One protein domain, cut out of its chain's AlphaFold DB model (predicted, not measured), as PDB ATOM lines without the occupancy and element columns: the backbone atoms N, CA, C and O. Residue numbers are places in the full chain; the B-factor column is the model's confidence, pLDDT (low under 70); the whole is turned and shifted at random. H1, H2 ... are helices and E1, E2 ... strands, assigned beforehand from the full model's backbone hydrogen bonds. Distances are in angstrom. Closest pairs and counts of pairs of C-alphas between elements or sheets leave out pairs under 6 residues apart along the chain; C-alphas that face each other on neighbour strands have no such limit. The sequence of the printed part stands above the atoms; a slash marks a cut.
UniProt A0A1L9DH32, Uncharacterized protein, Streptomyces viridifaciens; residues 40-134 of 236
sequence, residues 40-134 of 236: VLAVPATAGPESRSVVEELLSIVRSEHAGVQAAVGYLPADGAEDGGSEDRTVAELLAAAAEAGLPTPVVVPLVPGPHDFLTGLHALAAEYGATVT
ATOM      1  N   VAL A  40     265.953 191.229 160.813       97.12
ATOM      2  CA  VAL A  40     264.851 191.136 161.774       97.12
ATOM      3  C   VAL A  40     264.226 189.757 161.638       97.12
ATOM      4  O   VAL A  40     263.590 189.463 160.631       97.12
ATOM      5  N   LEU A  41     264.420 188.909 162.645       96.88
ATOM      6  CA  LEU A  41     263.765 187.608 162.743       96.88
ATOM      7  C   LEU A  41     262.321 187.843 163.193       96.88
ATOM      8  O   LEU A  41     262.080 188.190 164.350       96.88
ATOM      9  N   ALA A  42     261.381 187.725 162.260       97.62
ATOM     10  CA  ALA A  42     259.976 188.029 162.477       97.62
ATOM     11  C   ALA A  42     259.245 186.779 162.983       97.62
ATOM     12  O   ALA A  42     259.032 185.816 162.241       97.62
ATOM     13  N   VAL A  43     258.900 186.796 164.268       96.19
ATOM     14  CA  VAL A  43     258.279 185.687 164.991       96.19
ATOM     15  C   VAL A  43     256.766 185.719 164.751       96.19
ATOM     16  O   VAL A  43     256.141 186.744 165.031       96.19
ATOM     17  N   PRO A  44     256.138 184.620 164.290       93.62
ATOM     18  CA  PRO A  44     254.692 184.544 164.057       93.62
ATOM     19  C   PRO A  44     253.893 184.368 165.366       93.62
ATOM     20  O   PRO A  44     252.915 183.629 165.409       93.62
ATOM     21  N   ALA A  45     254.328 184.999 166.457       91.94
ATOM     22  CA  ALA A  45     253.723 184.891 167.779       91.94
ATOM     23  C   ALA A  45     254.003 186.151 168.602       91.94
ATOM     24  O   ALA A  45     254.961 186.885 168.336       91.94
ATOM     25  N   THR A  46     253.181 186.388 169.622       92.50
ATOM     26  CA  THR A  46     253.490 187.367 170.667       92.50
ATOM     27  C   THR A  46     254.671 186.876 171.512       92.50
ATOM     28  O   THR A  46     255.030 185.690 171.516       92.50
ATOM     29  N   ALA A  47     255.316 187.800 172.220       91.25
ATOM     30  CA  ALA A  47     256.403 187.448 173.120       91.25
ATOM     31  C   ALA A  47     255.870 186.662 174.330       91.25
ATOM     32  O   ALA A  47     255.037 187.152 175.092       91.25
ATOM     33  N   GLY A  48     256.376 185.446 174.513       89.56
ATOM     34  CA  GLY A  48     256.016 184.545 175.603       89.56
ATOM     35  C   GLY A  48     257.173 183.605 175.940       89.56
ATOM     36  O   GLY A  48     258.157 183.560 175.204       89.56
ATOM     37  N   PRO A  49     257.102 182.855 177.050       88.19
ATOM     38  CA  PRO A  49     258.207 181.999 177.492       88.19
ATOM     39  C   PRO A  49     258.609 180.952 176.441       88.19
ATOM     40  O   PRO A  49     259.798 180.728 176.225       88.19
ATOM     41  N   GLU A  50     257.634 180.363 175.747       87.00
ATOM     42  CA  GLU A  50     257.875 179.354 174.710       87.00
ATOM     43  C   GLU A  50     258.522 179.957 173.457       87.00
ATOM     44  O   GLU A  50     259.562 179.474 173.003       87.00
ATOM     45  N   SER A  51     257.961 181.055 172.931       90.00
ATOM     46  CA  SER A  51     258.501 181.726 171.744       90.00
ATOM     47  C   SER A  51     259.888 182.319 172.008       90.00
ATOM     48  O   SER A  51     260.778 182.169 171.171       90.00
ATOM     49  N   ARG A  52     260.122 182.900 173.192       91.19
ATOM     50  CA  ARG A  52     261.441 183.418 173.593       91.19
ATOM     51  C   ARG A  52     262.495 182.320 173.638       91.19
ATOM     52  O   ARG A  52     263.544 182.487 173.026       91.19
ATOM     53  N   SER A  53     262.216 181.187 174.290       91.38
ATOM     54  CA  SER A  53     263.199 180.101 174.427       91.38
ATOM     55  C   SER A  53     263.724 179.625 173.069       91.38
ATOM     56  O   SER A  53     264.931 179.479 172.888       91.38
ATOM     57  N   VAL A  54     262.827 179.401 172.105       90.88
ATOM     58  CA  VAL A  54     263.199 178.932 170.761       90.88
ATOM     59  C   VAL A  54     263.957 180.013 169.992       90.88
ATOM     60  O   VAL A  54     264.954 179.740 169.319       90.88
ATOM     61  N   VAL A  55     263.498 181.260 170.074       93.88
ATOM     62  CA  VAL A  55     264.060 182.348 169.273       93.88
ATOM     63  C   VAL A  55     265.400 182.840 169.825       93.88
ATOM     64  O   VAL A  55     266.276 183.207 169.044       93.88
ATOM     65  N   GLU A  56     265.617 182.794 171.138       93.06
ATOM     66  CA  GLU A  56     266.919 183.068 171.752       93.06
ATOM     67  C   GLU A  56     267.976 182.054 171.307       93.06
ATOM     68  O   GLU A  56     269.105 182.438 170.976       93.06
ATOM     69  N   GLU A  57     267.609 180.773 171.224       94.00
ATOM     70  CA  GLU A  57     268.483 179.735 170.682       94.00
ATOM     71  C   GLU A  57     268.803 180.001 169.204       94.00
ATOM     72  O   GLU A  57     269.975 180.031 168.813       94.00
ATOM     73  N   LEU A  58     267.783 180.298 168.393       92.56
ATOM     74  CA  LEU A  58     267.966 180.638 166.983       92.56
ATOM     75  C   LEU A  58     268.873 181.862 166.802       92.56
ATOM     76  O   LEU A  58     269.791 181.852 165.980       92.56
ATOM     77  N   LEU A  59     268.656 182.910 167.595       92.56
ATOM     78  CA  LEU A  59     269.447 184.133 167.561       92.56
ATOM     79  C   LEU A  59     270.900 183.873 167.975       92.56
ATOM     80  O   LEU A  59     271.820 184.433 167.369       92.56
ATOM     81  N   SER A  60     271.123 183.012 168.970       91.75
ATOM     82  CA  SER A  60     272.457 182.556 169.371       91.75
ATOM     83  C   SER A  60     273.174 181.857 168.212       91.75
ATOM     84  O   SER A  60     274.316 182.204 167.889       91.75
ATOM     85  N   ILE A  61     272.480 180.955 167.508       91.44
ATOM     86  CA  ILE A  61     273.007 180.273 166.320       91.44
ATOM     87  C   ILE A  61     273.344 181.293 165.229       91.44
ATOM     88  O   ILE A  61     274.488 181.317 164.775       91.44
ATOM     89  N   VAL A  62     272.416 182.186 164.865       89.81
ATOM     90  CA  VAL A  62     272.626 183.218 163.830       89.81
ATOM     91  C   VAL A  62     273.844 184.083 164.151       89.81
ATOM     92  O   VAL A  62     274.702 184.282 163.292       89.81
ATOM     93  N   ARG A  63     273.978 184.553 165.396       87.69
ATOM     94  CA  ARG A  63     275.126 185.364 165.835       87.69
ATOM     95  C   ARG A  63     276.434 184.581 165.780       87.69
ATOM     96  O   ARG A  63     277.459 185.117 165.352       87.69
ATOM     97  N   SER A  64     276.406 183.312 166.185       88.12
ATOM     98  CA  SER A  64     277.582 182.444 166.134       88.12
ATOM     99  C   SER A  64     278.016 182.164 164.692       88.12
ATOM    100  O   SER A  64     279.214 182.177 164.404       88.12
ATOM    101  N   GLU A  65     277.062 181.996 163.770       84.94
ATOM    102  CA  GLU A  65     277.263 181.606 162.372       84.94
ATOM    103  C   GLU A  65     277.553 182.782 161.431       84.94
ATOM    104  O   GLU A  65     278.294 182.631 160.451       84.94
ATOM    105  N   HIS A  66     277.079 183.973 161.786       81.50
ATOM    106  CA  HIS A  66     277.175 185.183 160.979       81.50
ATOM    107  C   HIS A  66     277.740 186.363 161.779       81.50
ATOM    108  O   HIS A  66     277.121 187.419 161.902       81.50
ATOM    109  N   ALA A  67     278.956 186.194 162.308       75.31
ATOM    110  CA  ALA A  67     279.682 187.283 162.968       75.31
ATOM    111  C   ALA A  67     279.783 188.496 162.026       75.31
ATOM    112  O   ALA A  67     280.373 188.393 160.951       75.31
ATOM    113  N   GLY A  68     279.191 189.619 162.436       76.62
ATOM    114  CA  GLY A  68     279.117 190.855 161.651       76.62
ATOM    115  C   GLY A  68     277.706 191.224 161.179       76.62
ATOM    116  O   GLY A  68     277.476 192.394 160.885       76.62
ATOM    117  N   VAL A  69     276.748 190.286 161.162       83.56
ATOM    118  CA  VAL A  69     275.329 190.617 160.954       83.56
ATOM    119  C   VAL A  69     274.748 191.132 162.265       83.56
ATOM    120  O   VAL A  69     274.794 190.441 163.282       83.56
ATOM    121  N   GLN A  70     274.146 192.319 162.236       89.56
ATOM    122  CA  GLN A  70     273.250 192.741 163.308       89.56
ATOM    123  C   GLN A  70     271.928 191.994 163.148       89.56
ATOM    124  O   GLN A  70     271.305 192.090 162.096       89.56
ATOM    125  N   ALA A  71     271.520 191.237 164.163       92.62
ATOM    126  CA  ALA A  71     270.266 190.494 164.157       92.62
ATOM    127  C   ALA A  71     269.442 190.846 165.400       92.62
ATOM    128  O   ALA A  71     269.962 190.821 166.524       92.62
ATOM    129  N   ALA A  72     268.171 191.160 165.171       94.44
ATOM    130  CA  ALA A  72     267.169 191.461 166.183       94.44
ATOM    131  C   ALA A  72     265.933 190.578 165.980       94.44
ATOM    132  O   ALA A  72     265.735 190.000 164.912       94.44
ATOM    133  N   VAL A  73     265.114 190.471 167.021       96.38
ATOM    134  CA  VAL A  73     263.914 189.633 167.048       96.38
ATOM    135  C   VAL A  73     262.702 190.537 167.165       96.38
ATOM    136  O   VAL A  73     262.647 191.349 168.085       96.38
ATOM    137  N   GLY A  74     261.763 190.396 166.234       95.88
ATOM    138  CA  GLY A  74     260.506 191.134 166.232       95.88
ATOM    139  C   GLY A  74     259.324 190.191 166.413       95.88
ATOM    140  O   GLY A  74     259.157 189.270 165.617       95.88
ATOM    141  N   TYR A  75     258.500 190.438 167.424       95.12
ATOM    142  CA  TYR A  75     257.291 189.657 167.705       95.12
ATOM    143  C   TYR A  75     256.036 190.299 167.101       95.12
ATOM    144  O   TYR A  75     256.060 191.445 166.632       95.12
ATOM    145  N   LEU A  76     254.924 189.563 167.140       92.12
ATOM    146  CA  LEU A  76     253.595 190.135 166.943       92.12
ATOM    147  C   LEU A  76     253.224 191.064 168.109       92.12
ATOM    148  O   LEU A  76     253.623 190.798 169.248       92.12
ATOM    149  N   PRO A  77     252.452 192.133 167.847       87.81
ATOM    150  CA  PRO A  77     251.948 192.997 168.905       87.81
ATOM    151  C   PRO A  77     251.068 192.191 169.863       87.81
ATOM    152  O   PRO A  77     250.219 191.414 169.431       87.81
ATOM    153  N   ALA A  78     251.285 192.370 171.165       82.38
ATOM    154  CA  ALA A  78     250.401 191.816 172.180       82.38
ATOM    155  C   ALA A  78     249.128 192.667 172.280       82.38
ATOM    156  O   ALA A  78     249.200 193.898 172.313       82.38
ATOM    157  N   ASP A  79     247.968 192.019 172.359       70.94
ATOM    158  CA  ASP A  79     246.698 192.719 172.535       70.94
ATOM    159  C   ASP A  79     246.684 193.478 173.872       70.94
ATOM    160  O   ASP A  79     246.874 192.899 174.940       70.94
ATOM    161  N   GLY A  80     246.452 194.794 173.815       59.84
ATOM    162  CA  GLY A  80     246.273 195.631 175.007       59.84
ATOM    163  C   GLY A  80     247.539 195.917 175.823       59.84
ATOM    164  O   GLY A  80     247.421 196.378 176.957       59.84
ATOM    165  N   ALA A  81     248.737 195.672 175.282       55.66
ATOM    166  CA  ALA A  81     249.973 196.101 175.926       55.66
ATOM    167  C   ALA A  81     250.123 197.627 175.811       55.66
ATOM    168  O   ALA A  81     250.347 198.166 174.729       55.66
ATOM    169  N   GLU A  82     249.976 198.328 176.937       46.97
ATOM    170  CA  GLU A  82     250.396 199.723 177.041       46.97
ATOM    171  C   GLU A  82     251.923 199.801 176.929       46.97
ATOM    172  O   GLU A  82     252.641 198.962 177.476       46.97
ATOM    173  N   ASP A  83     252.386 200.805 176.185       47.75
ATOM    174  CA  ASP A  83     253.771 201.081 175.803       47.75
ATOM    175  C   ASP A  83     254.679 201.146 177.049       47.75
ATOM    176  O   ASP A  83     254.809 202.168 177.725       47.75
ATOM    177  N   GLY A  84     255.230 199.993 177.429       43.12
ATOM    178  CA  GLY A  84     255.733 199.754 178.777       43.12
ATOM    179  C   GLY A  84     256.974 198.880 178.790       43.12
ATOM    180  O   GLY A  84     256.962 197.811 179.384       43.12
ATOM    181  N   GLY A  85     258.047 199.335 178.136       50.72
ATOM    182  CA  GLY A  85     259.425 198.913 178.426       50.72
ATOM    183  C   GLY A  85     259.726 197.410 178.377       50.72
ATOM    184  O   GLY A  85     260.675 196.980 179.029       50.72
ATOM    185  N   SER A  86     258.945 196.613 177.642       60.75
ATOM    186  CA  SER A  86     259.299 195.221 177.368       60.75
ATOM    187  C   SER A  86     260.598 195.191 176.560       60.75
ATOM    188  O   SER A  86     260.756 195.951 175.603       60.75
ATOM    189  N   GLU A  87     261.546 194.331 176.945       72.38
ATOM    190  CA  GLU A  87     262.755 194.084 176.141       72.38
ATOM    191  C   GLU A  87     262.395 193.510 174.763       72.38
ATOM    192  O   GLU A  87     263.129 193.706 173.791       72.38
ATOM    193  N   ASP A  88     261.241 192.846 174.667       87.81
ATOM    194  CA  ASP A  88     260.713 192.346 173.409       87.81
ATOM    195  C   ASP A  88     260.092 193.465 172.595       87.81
ATOM    196  O   ASP A  88     259.172 194.151 173.040       87.81
ATOM    197  N   ARG A  89     260.583 193.588 171.366       92.69
ATOM    198  CA  ARG A  89     260.130 194.585 170.410       92.69
ATOM    199  C   ARG A  89     259.247 193.939 169.361       92.69
ATOM    200  O   ARG A  89     259.465 192.793 168.957       92.69
ATOM    201  N   THR A  90     258.268 194.687 168.876       95.31
ATOM    202  CA  THR A  90     257.525 194.279 167.681       95.31
ATOM    203  C   THR A  90     258.371 194.480 166.421       95.31
ATOM    204  O   THR A  90     259.335 195.250 166.405       95.31
ATOM    205  N   VAL A  91     258.012 193.808 165.320       96.69
ATOM    206  CA  VAL A  91     258.662 194.059 164.015       96.69
ATOM    207  C   VAL A  91     258.544 195.539 163.624       96.69
ATOM    208  O   VAL A  91     259.514 196.126 163.146       96.69
ATOM    209  N   ALA A  92     257.385 196.156 163.876       96.00
ATOM    210  CA  ALA A  92     257.128 197.559 163.559       96.00
ATOM    211  C   ALA A  92     258.064 198.498 164.332       96.00
ATOM    212  O   ALA A  92     258.699 199.366 163.740       96.00
ATOM    213  N   GLU A  93     258.224 198.272 165.635       95.75
ATOM    214  CA  GLU A  93     259.134 199.049 166.475       95.75
ATOM    215  C   GLU A  93     260.597 198.957 166.033       95.75
ATOM    216  O   GLU A  93     261.321 199.947 166.116       95.75
ATOM    217  N   LEU A  94     261.049 197.784 165.581       96.38
ATOM    218  CA  LEU A  94     262.418 197.610 165.093       96.38
ATOM    219  C   LEU A  94     262.653 198.348 163.773       96.38
ATOM    220  O   LEU A  94     263.704 198.966 163.594       96.38
ATOM    221  N   LEU A  95     261.682 198.300 162.859       97.00
ATOM    222  CA  LEU A  95     261.747 199.033 161.594       97.00
ATOM    223  C   LEU A  95     261.714 200.549 161.829       97.00
ATOM    224  O   LEU A  95     262.537 201.268 161.257       97.00
ATOM    225  N   ALA A  96     260.841 201.022 162.722       96.50
ATOM    226  CA  ALA A  96     260.770 202.423 163.123       96.50
ATOM    227  C   ALA A  96     262.079 202.901 163.764       96.50
ATOM    228  O   ALA A  96     262.648 203.898 163.324       96.50
ATOM    229  N   ALA A  97     262.628 202.142 164.718       95.25
ATOM    230  CA  ALA A  97     263.889 202.488 165.371       95.25
ATOM    231  C   ALA A  97     265.064 202.567 164.378       95.25
ATOM    232  O   ALA A  97     265.914 203.452 164.489       95.25
ATOM    233  N   ALA A  98     265.118 201.669 163.388       94.88
ATOM    234  CA  ALA A  98     266.135 201.723 162.342       94.88
ATOM    235  C   ALA A  98     265.990 202.977 161.463       94.88
ATOM    236  O   ALA A  98     266.991 203.636 161.170       94.88
ATOM    237  N   ALA A  99     264.756 203.327 161.084       95.75
ATOM    238  CA  ALA A  99     264.464 204.519 160.293       95.75
ATOM    239  C   ALA A  99     264.814 205.812 161.050       95.75
ATOM    240  O   ALA A  99     265.496 206.680 160.504       95.75
ATOM    241  N   GLU A 100     264.419 205.919 162.321       96.44
ATOM    242  CA  GLU A 100     264.724 207.062 163.192       96.44
ATOM    243  C   GLU A 100     266.230 207.254 163.400       96.44
ATOM    244  O   GLU A 100     266.731 208.380 163.385       96.44
ATOM    245  N   ALA A 101     266.970 206.154 163.544       94.31
ATOM    246  CA  ALA A 101     268.421 206.176 163.681       94.31
ATOM    247  C   ALA A 101     269.163 206.431 162.351       94.31
ATOM    248  O   ALA A 101     270.394 206.515 162.351       94.31
ATOM    249  N   GLY A 102     268.452 206.534 161.220       94.12
ATOM    250  CA  GLY A 102     269.052 206.685 159.892       94.12
ATOM    251  C   GLY A 102     269.911 205.485 159.476       94.12
ATOM    252  O   GLY A 102     270.870 205.641 158.717       94.12
ATOM    253  N   LEU A 103     269.609 204.299 160.010       92.06
ATOM    254  CA  LEU A 103     270.306 203.058 159.688       92.06
ATOM    255  C   LEU A 103     269.791 202.473 158.360       92.06
ATOM    256  O   LEU A 103     268.674 202.773 157.938       92.06
ATOM    257  N   PRO A 104     270.581 201.618 157.685       93.31
ATOM    258  CA  PRO A 104     270.107 200.893 156.512       93.31
ATOM    259  C   PRO A 104     268.848 200.080 156.831       93.31
ATOM    260  O   PRO A 104     268.796 199.404 157.863       93.31
ATOM    261  N   THR A 105     267.864 200.110 155.927       95.75
ATOM    262  CA  THR A 105     266.586 199.416 156.113       95.75
ATOM    263  C   THR A 105     266.802 197.920 156.361       95.75
ATOM    264  O   THR A 105     267.458 197.269 155.541       95.75
ATOM    265  N   PRO A 106     266.270 197.354 157.458       96.25
ATOM    266  CA  PRO A 106     266.469 195.946 157.772       96.25
ATOM    267  C   PRO A 106     265.879 194.995 156.724       96.25
ATOM    268  O   PRO A 106     264.883 195.297 156.064       96.25
ATOM    269  N   VAL A 107     266.478 193.810 156.617       97.12
ATOM    270  CA  VAL A 107     265.894 192.663 155.915       97.12
ATOM    271  C   VAL A 107     265.117 191.836 156.932       97.12
ATOM    272  O   VAL A 107     265.655 191.420 157.958       97.12
ATOM    273  N   VAL A 108     263.844 191.600 156.652       98.06
ATOM    274  CA  VAL A 108     262.920 190.886 157.527       98.06
ATOM    275  C   VAL A 108     262.869 189.419 157.105       98.06
ATOM    276  O   VAL A 108     262.632 189.109 155.943       98.06
ATOM    277  N   VAL A 109     263.090 188.512 158.051       97.19
ATOM    278  CA  VAL A 109     263.107 187.062 157.833       97.19
ATOM    279  C   VAL A 109     261.930 186.447 158.591       97.19
ATOM    280  O   VAL A 109     261.986 186.391 159.824       97.19
ATOM    281  N   PRO A 110     260.855 186.006 157.914       96.62
ATOM    282  CA  PRO A 110     259.721 185.390 158.584       96.62
ATOM    283  C   PRO A 110     260.082 183.990 159.088       96.62
ATOM    284  O   PRO A 110     260.523 183.132 158.324       96.62
ATOM    285  N   LEU A 111     259.861 183.735 160.378       94.50
ATOM    286  CA  LEU A 111     260.100 182.430 160.999       94.50
ATOM    287  C   LEU A 111     258.909 181.486 160.791       94.50
ATOM    288  O   LEU A 111     258.316 180.992 161.748       94.50
ATOM    289  N   VAL A 112     258.543 181.254 159.528       91.75
ATOM    290  CA  VAL A 112     257.457 180.342 159.142       91.75
ATOM    291  C   VAL A 112     257.946 179.303 158.126       91.75
ATOM    292  O   VAL A 112     258.742 179.627 157.237       91.75
ATOM    293  N   PRO A 113     257.477 178.045 158.224       88.81
ATOM    294  CA  PRO A 113     257.907 176.973 157.329       88.81
ATOM    295  C   PRO A 113     257.286 177.066 155.927       88.81
ATOM    296  O   PRO A 113     257.791 176.448 154.996       88.81
ATOM    297  N   GLY A 114     256.205 177.825 155.745       89.50
ATOM    298  CA  GLY A 114     255.461 177.877 154.489       89.50
ATOM    299  C   GLY A 114     254.382 178.964 154.488       89.50
ATOM    300  O   GLY A 114     254.511 179.935 155.240       89.50
ATOM    301  N   PRO A 115     253.341 178.820 153.643       89.69
ATOM    302  CA  PRO A 115     252.190 179.723 153.619       89.69
ATOM    303  C   PRO A 115     251.618 179.961 155.022       89.69
ATOM    304  O   PRO A 115     251.403 179.016 155.773       89.69
ATOM    305  N   HIS A 116     251.406 181.226 155.387       90.88
ATOM    306  CA  HIS A 116     250.913 181.608 156.709       90.88
ATOM    307  C   HIS A 116     250.261 182.998 156.655       90.88
ATOM    308  O   HIS A 116     250.829 183.921 156.071       90.88
ATOM    309  N   ASP A 117     249.123 183.183 157.334       89.62
ATOM    310  CA  ASP A 117     248.368 184.453 157.345       89.62
ATOM    311  C   ASP A 117     249.192 185.664 157.820       89.62
ATOM    312  O   ASP A 117     249.056 186.770 157.290       89.62
ATOM    313  N   PHE A 118     250.120 185.438 158.756       90.50
ATOM    314  CA  PHE A 118     251.120 186.391 159.235       90.50
ATOM    315  C   PHE A 118     251.883 187.106 158.109       90.50
ATOM    316  O   PHE A 118     252.172 188.298 158.226       90.50
ATOM    317  N   LEU A 119     252.177 186.416 157.001       94.19
ATOM    318  CA  LEU A 119     252.985 186.967 155.910       94.19
ATOM    319  C   LEU A 119     252.316 188.160 155.225       94.19
ATOM    320  O   LEU A 119     253.005 189.092 154.816       94.19
ATOM    321  N   THR A 120     250.984 188.173 155.131       94.44
ATOM    322  CA  THR A 120     250.253 189.271 154.481       94.44
ATOM    323  C   THR A 120     250.452 190.581 155.239       94.44
ATOM    324  O   THR A 120     250.823 191.597 154.648       94.44
ATOM    325  N   GLY A 121     250.258 190.551 156.562       95.38
ATOM    326  CA  GLY A 121     250.480 191.712 157.423       95.38
ATOM    327  C   GLY A 121     251.951 192.120 157.473       95.38
ATOM    328  O   GLY A 121     252.264 193.306 157.406       95.38
ATOM    329  N   LEU A 122     252.860 191.141 157.505       96.94
ATOM    330  CA  LEU A 122     254.298 191.393 157.510       96.94
ATOM    331  C   LEU A 122     254.775 192.090 156.229       96.94
ATOM    332  O   LEU A 122     255.549 193.040 156.310       96.94
ATOM    333  N   HIS A 123     254.299 191.664 155.054       97.31
ATOM    334  CA  HIS A 123     254.608 192.316 153.779       97.31
ATOM    335  C   HIS A 123     254.054 193.742 153.710       97.31
ATOM    336  O   HIS A 123     254.754 194.639 153.242       97.31
ATOM    337  N   ALA A 124     252.826 193.961 154.189       97.50
ATOM    338  CA  ALA A 124     252.231 195.295 154.233       97.50
ATOM    339  C   ALA A 124     253.039 196.243 155.134       97.50
ATOM    340  O   ALA A 124     253.377 197.349 154.715       97.50
ATOM    341  N   LEU A 125     253.419 195.776 156.328       97.38
ATOM    342  CA  LEU A 125     254.274 196.517 157.254       97.38
ATOM    343  C   LEU A 125     255.651 196.798 156.645       97.38
ATOM    344  O   LEU A 125     256.122 197.927 156.659       97.38
ATOM    345  N   ALA A 126     256.312 195.792 156.074       96.94
ATOM    346  CA  ALA A 126     257.630 195.970 155.477       96.94
ATOM    347  C   ALA A 126     257.612 196.985 154.321       96.94
ATOM    348  O   ALA A 126     258.533 197.793 154.206       96.94
ATOM    349  N   ALA A 127     256.550 196.996 153.509       97.38
ATOM    350  CA  ALA A 127     256.383 197.953 152.420       97.38
ATOM    351  C   ALA A 127     256.314 199.411 152.908       97.38
ATOM    352  O   ALA A 127     256.854 200.289 152.236       97.38
ATOM    353  N   GLU A 128     255.725 199.670 154.081       97.12
ATOM    354  CA  GLU A 128     255.675 201.006 154.697       97.12
ATOM    355  C   GLU A 128     257.078 201.572 154.966       97.12
ATOM    356  O   GLU A 128     257.333 202.754 154.741       97.12
ATOM    357  N   TYR A 129     258.015 200.710 155.366       96.50
ATOM    358  CA  TYR A 129     259.398 201.080 155.689       96.50
ATOM    359  C   TYR A 129     260.383 200.835 154.533       96.50
ATOM    360  O   TYR A 129     261.587 201.053 154.685       96.50
ATOM    361  N   GLY A 130     259.905 200.353 153.379       96.31
ATOM    362  CA  GLY A 130     260.754 199.933 152.260       96.31
ATOM    363  C   GLY A 130     261.656 198.735 152.583       96.31
ATOM    364  O   GLY A 130     262.709 198.567 151.965       96.31
ATOM    365  N   ALA A 131     261.283 197.926 153.576       97.31
ATOM    366  CA  ALA A 131     262.022 196.746 153.997       97.31
ATOM    367  C   ALA A 131     261.769 195.565 153.054       97.31
ATOM    368  O   ALA A 131     260.678 195.383 152.514       97.31
ATOM    369  N   THR A 132     262.796 194.739 152.861       97.75
ATOM    370  CA  THR A 132     262.668 193.489 152.102       97.75
ATOM    371  C   THR A 132     262.297 192.367 153.055       97.75
ATOM    372  O   THR A 132     262.990 192.172 154.050       97.75
ATOM    373  N   VAL A 133     261.246 191.615 152.735       98.06
ATOM    374  CA  VAL A 133     260.901 190.372 153.435       98.06
ATOM    375  C   VAL A 133     261.430 189.201 152.616       98.06
ATOM    376  O   VAL A 133     261.255 189.178 151.398       98.06
ATOM    377  N   THR A 134     262.135 188.268 153.254       96.81
ATOM    378  CA  THR A 134     262.583 187.042 152.582       96.81
ATOM    379  C   THR A 134     261.421 186.077 152.401       96.81
ATOM    380  O   THR A 134     260.412 186.166 153.098       96.81
TER     381      THR A 134
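Overview. This is residues 40 to 134 of the 236 residues of an uncharacterized protein of Streptomyces viridifaciens (UniProt A0A1L9DH32). A small sheet of three parallel strands, in the order E2, E1, E3, makes the core, with the long helix H1 over one face and H2 over the other. H3 runs nearly the same way as H2 and only grazes the sheet, while residues 64 to 69 and 80 to 85 stick out. The 95 printed residues include three named helices and three named strands, in the order E1, H1, E2, H2, E3, H3, of mixed class. The whole is compact, with a radius of gyration of the C-alphas of 13.0 A, and rounded, spanning 32 by 30 by 30 A.

Arrangement. The inner strand E1, residues 40 to 42, is parallel to E2, residues 71 to 75, with N 41 and O 72 within hydrogen-bond range at 2.8 A, and to E3, residues 107 to 110, with N 42 and O 109 at 2.8 A. H1, residues 49 to 65, is over E2 at a height over the sheet of 9.5 A; their closest C-alphas, Leu 59 and Ala 71, are 7.3 A apart. E1, H1, E2 make a strand-helix-strand unit, two parallel neighbour strands with a helix between, its crossover right-handed. H2, residues 91 to 100, is on the opposite face; its closest C-alpha to E2 is Val 91, 4.1 A from that of Gly 74. E2, H2, E3 make a split unit, with E1 between its strands, also right-handed. H3, residues 118 to 128, is close to H2 but not clearly touching, the closest C-alphas being Ala 92 and Leu 125, 7.0 A, at a shallow tilt of 13 degrees, the same way. H1 is apart from H2 and H3. In H1, H2 and H3 every O i to N i+4 pair is within hydrogen-bond range.

Along the chain. E1 is 5.8 A long from C-alpha 40 at (264.851, 191.136, 161.774), E2 13.5 A and E3 9.9 A. H1 is 24.3 A, H2 14.4 A, and H3 16.0 A, ending at C-alpha 128 at (255.675, 201.006, 154.697).

Size, cuts and confidence. The C-alphas farthest apart, of Ala 67 and Gly 80, are 36.5 A apart. The printed part has no cut; the link from E2 to H2 is long. Residues 80 to 86 are under 70 in pLDDT.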